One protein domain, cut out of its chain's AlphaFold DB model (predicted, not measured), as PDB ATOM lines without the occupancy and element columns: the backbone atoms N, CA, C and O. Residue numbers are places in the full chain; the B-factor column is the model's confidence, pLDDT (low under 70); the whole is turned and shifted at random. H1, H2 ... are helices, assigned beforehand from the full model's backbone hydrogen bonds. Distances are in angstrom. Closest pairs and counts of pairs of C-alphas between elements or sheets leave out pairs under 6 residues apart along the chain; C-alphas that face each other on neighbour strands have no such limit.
ATOM      1  N   GLU A  51     254.643 296.033 137.828       95.56
ATOM      2  CA  GLU A  51     253.896 296.393 139.031       95.56
ATOM      3  C   GLU A  51     252.663 297.253 138.702       95.56
ATOM      4  O   GLU A  51     251.557 296.943 139.151       95.56
ATOM      5  N   GLU A  52     252.822 298.273 137.853       95.62
ATOM      6  CA  GLU A  52     251.727 299.138 137.391       95.62
ATOM      7  C   GLU A  52     250.689 298.352 136.576       95.62
ATOM      8  O   GLU A  52     249.478 298.515 136.775       95.62
ATOM      9  N   LYS A  53     251.149 297.445 135.703       96.94
ATOM     10  CA  LYS A  53     250.281 296.528 134.954       96.94
ATOM     11  C   LYS A  53     249.503 295.619 135.892       96.94
ATOM     12  O   LYS A  53     248.283 295.535 135.785       96.94
ATOM     13  N   ASN A  54     250.179 294.961 136.832       97.75
ATOM     14  CA  ASN A  54     249.549 294.021 137.756       97.75
ATOM     15  C   ASN A  54     248.547 294.712 138.688       97.75
ATOM     16  O   ASN A  54     247.478 294.161 138.948       97.75
ATOM     17  N   SER A  55     248.857 295.919 139.167       98.00
ATOM     18  CA  SER A  55     247.917 296.743 139.935       98.00
ATOM     19  C   SER A  55     246.668 297.068 139.108       98.00
ATOM     20  O   SER A  55     245.547 296.812 139.553       98.00
ATOM     21  N   THR A  56     246.854 297.518 137.866       97.94
ATOM     22  CA  THR A  56     245.752 297.834 136.948       97.94
ATOM     23  C   THR A  56     244.890 296.611 136.640       97.94
ATOM     24  O   THR A  56     243.664 296.692 136.702       97.94
ATOM     25  N   ILE A  57     245.508 295.461 136.354       98.31
ATOM     26  CA  ILE A  57     244.806 294.205 136.060       98.31
ATOM     27  C   ILE A  57     243.961 293.764 137.258       98.31
ATOM     28  O   ILE A  57     242.789 293.448 137.069       98.31
ATOM     29  N   LYS A  58     244.495 293.818 138.486       98.12
ATOM     30  CA  LYS A  58     243.731 293.481 139.702       98.12
ATOM     31  C   LYS A  58     242.491 294.361 139.859       98.12
ATOM     32  O   LYS A  58     241.413 293.858 140.169       98.12
ATOM     33  N   SER A  59     242.627 295.664 139.618       97.81
ATOM     34  CA  SER A  59     241.499 296.597 139.682       97.81
ATOM     35  C   SER A  59     240.474 296.328 138.573       97.81
ATOM     36  O   SER A  59     239.273 296.352 138.831       97.81
ATOM     37  N   LEU A  60     240.909 295.986 137.357       98.06
ATOM     38  CA  LEU A  60     240.012 295.588 136.266       98.06
ATOM     39  C   LEU A  60     239.269 294.275 136.561       98.06
ATOM     40  O   LEU A  60     238.070 294.188 136.300       98.06
ATOM     41  N   GLU A  61     239.936 293.272 137.133       98.19
ATOM     42  CA  GLU A  61     239.311 292.004 137.540       98.19
ATOM     43  C   GLU A  61     238.290 292.205 138.667       98.19
ATOM     44  O   GLU A  61     237.184 291.664 138.611       98.19
ATOM     45  N   ALA A  62     238.612 293.040 139.658       97.44
ATOM     46  CA  ALA A  62     237.680 293.387 140.725       97.44
ATOM     47  C   ALA A  62     236.462 294.164 140.195       97.44
ATOM     48  O   ALA A  62     235.330 293.888 140.595       97.44
ATOM     49  N   GLN A  63     236.662 295.095 139.258       97.88
ATOM     50  CA  GLN A  63     235.553 295.786 138.604       97.88
ATOM     51  C   GLN A  63     234.686 294.815 137.788       97.88
ATOM     52  O   GLN A  63     233.460 294.878 137.891       97.88
ATOM     53  N   LYS A  64     235.302 293.898 137.024       98.00
ATOM     54  CA  LYS A  64     234.597 292.844 136.277       98.00
ATOM     55  C   LYS A  64     233.676 292.048 137.202       98.00
ATOM     56  O   LYS A  64     232.511 291.855 136.869       98.00
ATOM     57  N   ALA A  65     234.184 291.602 138.351       97.44
ATOM     58  CA  ALA A  65     233.403 290.829 139.314       97.44
ATOM     59  C   ALA A  65     232.170 291.607 139.803       97.44
ATOM     60  O   ALA A  65     231.063 291.080 139.769       97.44
ATOM     61  N   ILE A  66     232.335 292.888 140.148       95.38
ATOM     62  CA  ILE A  66     231.221 293.751 140.567       95.38
ATOM     63  C   ILE A  66     230.185 293.931 139.452       95.38
ATOM     64  O   ILE A  66     228.985 293.928 139.729       95.38
ATOM     65  N   GLU A  67     230.622 294.119 138.202       95.75
ATOM     66  CA  GLU A  67     229.702 294.233 137.062       95.75
ATOM     67  C   GLU A  67     228.939 292.918 136.832       95.75
ATOM     68  O   GLU A  67     227.741 292.963 136.578       95.75
ATOM     69  N   LEU A  68     229.578 291.756 137.002       96.12
ATOM     70  CA  LEU A  68     228.925 290.444 136.879       96.12
ATOM     71  C   LEU A  68     227.973 290.104 138.037       96.12
ATOM     72  O   LEU A  68     227.053 289.311 137.849       96.12
ATOM     73  N   GLU A  69     228.156 290.708 139.212       94.56
ATOM     74  CA  GLU A  69     227.249 290.567 140.361       94.56
ATOM     75  C   GLU A  69     225.909 291.302 140.185       94.56
ATOM     76  O   GLU A  69     225.012 291.151 141.019       94.56
ATOM     77  N   ILE A  70     225.745 292.118 139.136       90.88
ATOM     78  CA  ILE A  70     224.490 292.835 138.901       90.88
ATOM     79  C   ILE A  70     223.354 291.809 138.714       90.88
ATOM     80  O   ILE A  70     223.424 290.949 137.829       90.88
ATOM     81  N   PRO A  71     222.277 291.883 139.518       93.75
ATOM     82  CA  PRO A  71     221.195 290.916 139.431       93.75
ATOM     83  C   PRO A  71     220.458 291.043 138.096       93.75
ATOM     84  O   PRO A  71     220.295 292.138 137.557       93.75
ATOM     85  N   ASN A  72     219.938 289.918 137.604       94.44
ATOM     86  CA  ASN A  72     219.149 289.832 136.370       94.44
ATOM     87  C   ASN A  72     219.904 290.221 135.082       94.44
ATOM     88  O   ASN A  72     219.266 290.592 134.095       94.44
ATOM     89  N   LEU A  73     221.239 290.123 135.060       94.88
ATOM     90  CA  LEU A  73     221.995 290.195 133.809       94.88
ATOM     91  C   LEU A  73     221.634 289.028 132.888       94.88
ATOM     92  O   LEU A  73     221.632 287.868 133.311       94.88
ATOM     93  N   LYS A  74     221.383 289.337 131.613       97.19
ATOM     94  CA  LYS A  74     221.220 288.313 130.578       97.19
ATOM     95  C   LYS A  74     222.574 287.675 130.290       97.19
ATOM     96  O   LYS A  74     223.611 288.313 130.452       97.19
ATOM     97  N   ASP A  75     222.574 286.447 129.788       96.31
ATOM     98  CA  ASP A  75     223.831 285.751 129.487       96.31
ATOM     99  C   ASP A  75     224.654 286.470 128.410       96.31
ATOM    100  O   ASP A  75     225.871 286.571 128.538       96.31
ATOM    101  N   ALA A  76     223.990 287.089 127.429       97.12
ATOM    102  CA  ALA A  76     224.650 287.944 126.444       97.12
ATOM    103  C   ALA A  76     225.339 289.169 127.081       97.12
ATOM    104  O   ALA A  76     226.423 289.561 126.650       97.12
ATOM    105  N   ASP A  77     224.739 289.757 128.123       96.56
ATOM    106  CA  ASP A  77     225.334 290.889 128.842       96.56
ATOM    107  C   ASP A  77     226.558 290.427 129.646       96.56
ATOM    108  O   ASP A  77     227.596 291.088 129.623       96.56
ATOM    109  N   LYS A  78     226.475 289.257 130.298       97.25
ATOM    110  CA  LYS A  78     227.614 288.646 131.002       97.25
ATOM    111  C   LYS A  78     228.768 288.384 130.039       97.25
ATOM    112  O   LYS A  78     229.876 288.843 130.293       97.25
ATOM    113  N   GLU A  79     228.506 287.727 128.911       97.25
ATOM    114  CA  GLU A  79     229.519 287.435 127.891       97.25
ATOM    115  C   GLU A  79     230.159 288.724 127.343       97.25
ATOM    116  O   GLU A  79     231.373 288.789 127.137       97.25
ATOM    117  N   SER A  80     229.363 289.780 127.151       97.81
ATOM    118  CA  SER A  80     229.862 291.095 126.735       97.81
ATOM    119  C   SER A  80     230.810 291.708 127.773       97.81
ATOM    120  O   SER A  80     231.897 292.173 127.414       97.81
ATOM    121  N   ILE A  81     230.445 291.652 129.060       96.56
ATOM    122  CA  ILE A  81     231.299 292.089 130.174       96.56
ATOM    123  C   ILE A  81     232.603 291.284 130.174       96.56
ATOM    124  O   ILE A  81     233.689 291.863 130.207       96.56
ATOM    125  N   GLU A  82     232.531 289.959 130.062       97.19
ATOM    126  CA  GLU A  82     233.723 289.110 130.044       97.19
ATOM    127  C   GLU A  82     234.675 289.445 128.897       97.19
ATOM    128  O   GLU A  82     235.872 289.626 129.134       97.19
ATOM    129  N   LYS A  83     234.146 289.602 127.679       98.06
ATOM    130  CA  LYS A  83     234.933 289.976 126.495       98.06
ATOM    131  C   LYS A  83     235.572 291.353 126.646       98.06
ATOM    132  O   LYS A  83     236.751 291.514 126.332       98.06
ATOM    133  N   LYS A  84     234.833 292.341 127.163       97.56
ATOM    134  CA  LYS A  84     235.348 293.696 127.421       97.56
ATOM    135  C   LYS A  84     236.577 293.652 128.332       97.56
ATOM    136  O   LYS A  84     237.615 294.211 127.981       97.56
ATOM    137  N   TYR A  85     236.481 292.974 129.475       98.00
ATOM    138  CA  TYR A  85     237.589 292.915 130.432       98.00
ATOM    139  C   TYR A  85     238.748 292.046 129.950       98.00
ATOM    140  O   TYR A  85     239.896 292.436 130.147       98.00
ATOM    141  N   ALA A  86     238.480 290.935 129.258       97.62
ATOM    142  CA  ALA A  86     239.530 290.134 128.630       97.62
ATOM    143  C   ALA A  86     240.357 290.971 127.639       97.62
ATOM    144  O   ALA A  86     241.585 290.953 127.692       97.62
ATOM    145  N   ASN A  87     239.691 291.778 126.805       97.88
ATOM    146  CA  ASN A  87     240.353 292.648 125.836       97.88
ATOM    147  C   ASN A  87     241.166 293.771 126.498       97.88
ATOM    148  O   ASN A  87     242.263 294.078 126.035       97.88
ATOM    149  N   LEU A  88     240.650 294.397 127.561       96.81
ATOM    150  CA  LEU A  88     241.381 295.441 128.297       96.81
ATOM    151  C   LEU A  88     242.611 294.870 129.012       96.81
ATOM    152  O   LEU A  88     243.698 295.432 128.920       96.81
ATOM    153  N   ILE A  89     242.460 293.725 129.679       97.31
ATOM    154  CA  ILE A  89     243.564 293.046 130.368       97.31
ATOM    155  C   ILE A  89     244.632 292.597 129.364       97.31
ATOM    156  O   ILE A  89     245.818 292.773 129.630       97.31
ATOM    157  N   ALA A  90     244.236 292.057 128.206       97.75
ATOM    158  CA  ALA A  90     245.175 291.689 127.148       97.75
ATOM    159  C   ALA A  90     245.967 292.906 126.651       97.75
ATOM    160  O   ALA A  90     247.185 292.830 126.538       97.75
ATOM    161  N   GLN A  91     245.308 294.052 126.443       95.81
ATOM    162  CA  GLN A  91     245.988 295.285 126.033       95.81
ATOM    163  C   GLN A  91     247.029 295.762 127.055       95.81
ATOM    164  O   GLN A  91     248.131 296.138 126.660       95.81
ATOM    165  N   VAL A  92     246.712 295.691 128.353       95.94
ATOM    166  CA  VAL A  92     247.655 296.021 129.439       95.94
ATOM    167  C   VAL A  92     248.834 295.039 129.470       95.94
ATOM    168  O   VAL A  92     249.982 295.455 129.619       95.94
ATOM    169  N   LYS A  93     248.572 293.731 129.330       95.00
ATOM    170  CA  LYS A  93     249.612 292.686 129.368       95.00
ATOM    171  C   LYS A  93     250.562 292.765 128.175       95.00
ATOM    172  O   LYS A  93     251.765 292.607 128.345       95.00
ATOM    173  N   GLU A  94     250.018 293.010 126.989       94.81
ATOM    174  CA  GLU A  94     250.742 292.971 125.716       94.81
ATOM    175  C   GLU A  94     251.384 294.314 125.333       94.81
ATOM    176  O   GLU A  94     251.829 294.463 124.199       94.81
ATOM    177  N   ASP A  95     251.437 295.294 126.248       91.50
ATOM    178  CA  ASP A  95     251.964 296.645 125.984       91.50
ATOM    179  C   ASP A  95     251.295 297.340 124.784       91.50
ATOM    180  O   ASP A  95     251.930 298.103 124.057       91.50
ATOM    181  N   LYS A  96     250.006 297.070 124.547       93.50
ATOM    182  CA  LYS A  96     249.256 297.675 123.430       93.50
ATOM    183  C   LYS A  96     248.769 299.093 123.728       93.50
ATOM    184  O   LYS A  96     248.242 299.746 122.832       93.50
ATOM    185  N   ILE A  97     248.920 299.538 124.971       92.19
ATOM    186  CA  ILE A  97     248.565 300.871 125.459       92.19
ATOM    187  C   ILE A  97     249.737 301.454 126.250       92.19
ATOM    188  O   ILE A  97     250.545 300.712 126.817       92.19
ATOM    189  N   ASP A  98     249.834 302.780 126.284       93.62
ATOM    190  CA  ASP A  98     250.920 303.464 126.979       93.62
ATOM    191  C   ASP A  98     250.755 303.418 128.512       93.62
ATOM    192  O   ASP A  98     249.691 303.115 129.061       93.62
ATOM    193  N   LYS A  99     251.833 303.728 129.238       94.62
ATOM    194  CA  LYS A  99     251.830 303.770 130.705       94.62
ATOM    195  C   LYS A  99     250.769 304.703 131.281       94.62
ATOM    196  O   LYS A  99     250.164 304.381 132.305       94.62
ATOM    197  N   ALA A 100     250.544 305.860 130.658       94.81
ATOM    198  CA  ALA A 100     249.573 306.829 131.152       94.81
ATOM    199  C   ALA A 100     248.149 306.258 131.085       94.81
ATOM    200  O   ALA A 100     247.363 306.434 132.021       94.81
ATOM    201  N   GLU A 101     247.837 305.528 130.020       96.00
ATOM    202  CA  GLU A 101     246.576 304.841 129.814       96.00
ATOM    203  C   GLU A 101     246.418 303.650 130.762       96.00
ATOM    204  O   GLU A 101     245.365 303.537 131.390       96.00
ATOM    205  N   VAL A 102     247.467 302.844 130.978       96.38
ATOM    206  CA  VAL A 102     247.467 301.775 131.999       96.38
ATOM    207  C   VAL A 102     247.102 302.348 133.372       96.38
ATOM    208  O   VAL A 102     246.130 301.916 133.994       96.38
ATOM    209  N   ILE A 103     247.802 303.395 133.823       95.75
ATOM    210  CA  ILE A 103     247.554 304.021 135.131       95.75
ATOM    211  C   ILE A 103     246.148 304.634 135.200       95.75
ATOM    212  O   ILE A 103     245.469 304.543 136.228       95.75
ATOM    213  N   LYS A 104     245.687 305.273 134.119       97.12
ATOM    214  CA  LYS A 104     244.348 305.871 134.050       97.12
ATOM    215  C   LYS A 104     243.255 304.807 134.144       97.12
ATOM    216  O   LYS A 104     242.281 305.027 134.865       97.12
ATOM    217  N   LEU A 105     243.420 303.670 133.466       96.88
ATOM    218  CA  LEU A 105     242.511 302.526 133.554       96.88
ATOM    219  C   LEU A 105     242.457 301.975 134.980       96.88
ATOM    220  O   LEU A 105     241.361 301.802 135.515       96.88
ATOM    221  N   GLY A 106     243.615 301.782 135.621       97.12
ATOM    222  CA  GLY A 106     243.696 301.311 137.006       97.12
ATOM    223  C   GLY A 106     242.950 302.232 137.973       97.12
ATOM    224  O   GLY A 106     242.052 301.788 138.686       97.12
ATOM    225  N   LYS A 107     243.226 303.542 137.918       97.69
ATOM    226  CA  LYS A 107     242.552 304.548 138.761       97.69
ATOM    227  C   LYS A 107     241.049 304.633 138.505       97.69
ATOM    228  O   LYS A 107     240.271 304.827 139.439       97.69
ATOM    229  N   ALA A 108     240.620 304.523 137.248       97.81
ATOM    230  CA  ALA A 108     239.202 304.528 136.908       97.81
ATOM    231  C   ALA A 108     238.485 303.308 137.508       97.81
ATOM    232  O   ALA A 108     237.411 303.464 138.093       97.81
ATOM    233  N   ALA A 109     239.106 302.129 137.426       97.50
ATOM    234  CA  ALA A 109     238.575 300.905 138.008       97.50
ATOM    235  C   ALA A 109     238.514 300.969 139.542       97.50
ATOM    236  O   ALA A 109     237.476 300.670 140.131       97.50
ATOM    237  N   GLU A 110     239.571 301.454 140.197       97.12
ATOM    238  CA  GLU A 110     239.596 301.665 141.652       97.12
ATOM    239  C   GLU A 110     238.496 302.619 142.120       97.12
ATOM    240  O   GLU A 110     237.789 302.332 143.088       97.12
ATOM    241  N   ASN A 111     238.317 303.741 141.417       97.38
ATOM    242  CA  ASN A 111     237.272 304.709 141.737       97.38
ATOM    243  C   ASN A 111     235.875 304.106 141.571       97.38
ATOM    244  O   ASN A 111     235.011 304.333 142.417       97.38
ATOM    245  N   TYR A 112     235.646 303.314 140.520       95.69
ATOM    246  CA  TYR A 112     234.384 302.600 140.347       95.69
ATOM    247  C   TYR A 112     234.123 301.640 141.514       95.69
ATOM    248  O   TYR A 112     233.069 301.719 142.144       95.69
ATOM    249  N   ILE A 113     235.096 300.782 141.844       95.25
ATOM    250  CA  ILE A 113     234.991 299.814 142.945       95.25
ATOM    251  C   ILE A 113     234.675 300.532 144.254       95.25
ATOM    252  O   ILE A 113     233.748 300.146 144.966       95.25
ATOM    253  N   LYS A 114     235.422 301.598 144.558       94.75
ATOM    254  CA  LYS A 114     235.229 302.406 145.760       94.75
ATOM    255  C   LYS A 114     233.811 302.970 145.827       94.75
ATOM    256  O   LYS A 114     233.142 302.784 146.838       94.75
ATOM    257  N   ASN A 115     233.333 303.590 144.751       93.75
ATOM    258  CA  ASN A 115     232.001 304.190 144.710       93.75
ATOM    259  C   ASN A 115     230.888 303.144 144.874       93.75
ATOM    260  O   ASN A 115     229.890 303.405 145.545       93.75
ATOM    261  N   VAL A 116     231.049 301.949 144.291       91.94
ATOM    262  CA  VAL A 116     230.079 300.858 144.463       91.94
ATOM    263  C   VAL A 116     230.075 300.352 145.904       91.94
ATOM    264  O   VAL A 116     228.997 300.222 146.482       91.94
ATOM    265  N   LYS A 117     231.245 300.120 146.512       89.44
ATOM    266  CA  LYS A 117     231.351 299.697 147.920       89.44
ATOM    267  C   LYS A 117     230.746 300.723 148.876       89.44
ATOM    268  O   LYS A 117     229.918 300.375 149.714       89.44
ATOM    269  N   GLU A 118     231.065 302.003 148.679       90.69
ATOM    270  CA  GLU A 118     230.475 303.105 149.445       90.69
ATOM    271  C   GLU A 118     228.948 303.145 149.289       90.69
ATOM    272  O   GLU A 118     228.229 303.280 150.280       90.69
ATOM    273  N   SER A 119     228.430 302.940 148.072       86.88
ATOM    274  CA  SER A 119     226.985 302.861 147.825       86.88
ATOM    275  C   SER A 119     226.323 301.625 148.444       86.88
ATOM    276  O   SER A 119     225.124 301.670 148.718       86.88
ATOM    277  N   ARG A 120     227.062 300.527 148.639       87.56
ATOM    278  CA  ARG A 120     226.591 299.308 149.317       87.56
ATOM    279  C   ARG A 120     226.656 299.424 150.847       87.56
ATOM    280  O   ARG A 120     226.182 298.532 151.539       87.56
ATOM    281  N   GLY A 121     227.200 300.520 151.382       80.94
ATOM    282  CA  GLY A 121     227.383 300.704 152.823       80.94
ATOM    283  C   GLY A 121     228.554 299.907 153.402       80.94
ATOM    284  O   GLY A 121     228.741 299.907 154.618       80.94
TER     285      GLY A 121
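What this domain is: This is residues 51 to 121 of the 124 residues of an uncharacterized protein of Parvimonas micra (UniProt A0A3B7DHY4). Three helices make a flat, up-and-down bundle: H1 lies between the other two, with H2 beside it running back almost exactly antiparallel and H3 slanting across its other side. H2 and H3 form a V around H1, near each other where the tight link joins them and spread apart toward their far ends, while residues 71 to 76 stick out at one end. The printed part has 71 residues, with three named helices in the order H1, H2, H3 and no named strand; the class is all helix. The whole is compact, with a radius of gyration of the C-alphas of 12.7 A, and the C-alphas span 35 by 29 by 14 A.

How they stand to each other: H1, residues 51 to 68, H2, residues 75 to 93, and H3, residues 99 to 119, form a bundle that is up and down, each helix running against the one before it in the chain. H1 and H2 touch, the closest C-alphas being those of Ile 57 and Ile 89, 5.9 A apart. They run opposite ways at a shallow tilt of 3 degrees and form a helical hairpin. H1 also touches H3, where the closest C-alphas, those of Thr 56 and Gly 106, are 4.0 A apart. These two run the same way at a steep tilt of 39 degrees. H2 and H3 are close but not clearly touching: their closest C-alphas, those of Val 92 and Val 102, are 6.3 A apart. They run opposite ways at a steep tilt of 40 degrees, and their centres are 16.2 A apart, against 8.6 A for H1 and H3. In H1, H2 and H3, every O i to N i+4 pair is within hydrogen-bond range.

Where its parts are: H1 begins at C-alpha 51, at (253.896, 296.393, 139.031), and measures 25.8 A from its first to its last C-alpha. H2 measures 26.7 A and begins at C-alpha 75, at (223.831, 285.751, 129.487). H3, the longest helix with 21 residues, measures 30.2 A and ends at C-alpha 119, at (226.985, 302.861, 147.825).

The domain as a whole: The two C-alphas farthest apart, those of Lys 96 and Gly 121, are 36.8 A apart. The printed part runs from residue 51 to residue 121 and has no cut. The link from H1 to H2 is short, with 6 residues, and the link from H2 to H3 is tight, with 5. Residues 71 to 76, of which 75 and 76 belong to H2, stand free. The mean pLDDT of the printed part of this model is 95.6, and no printed residue is under 70.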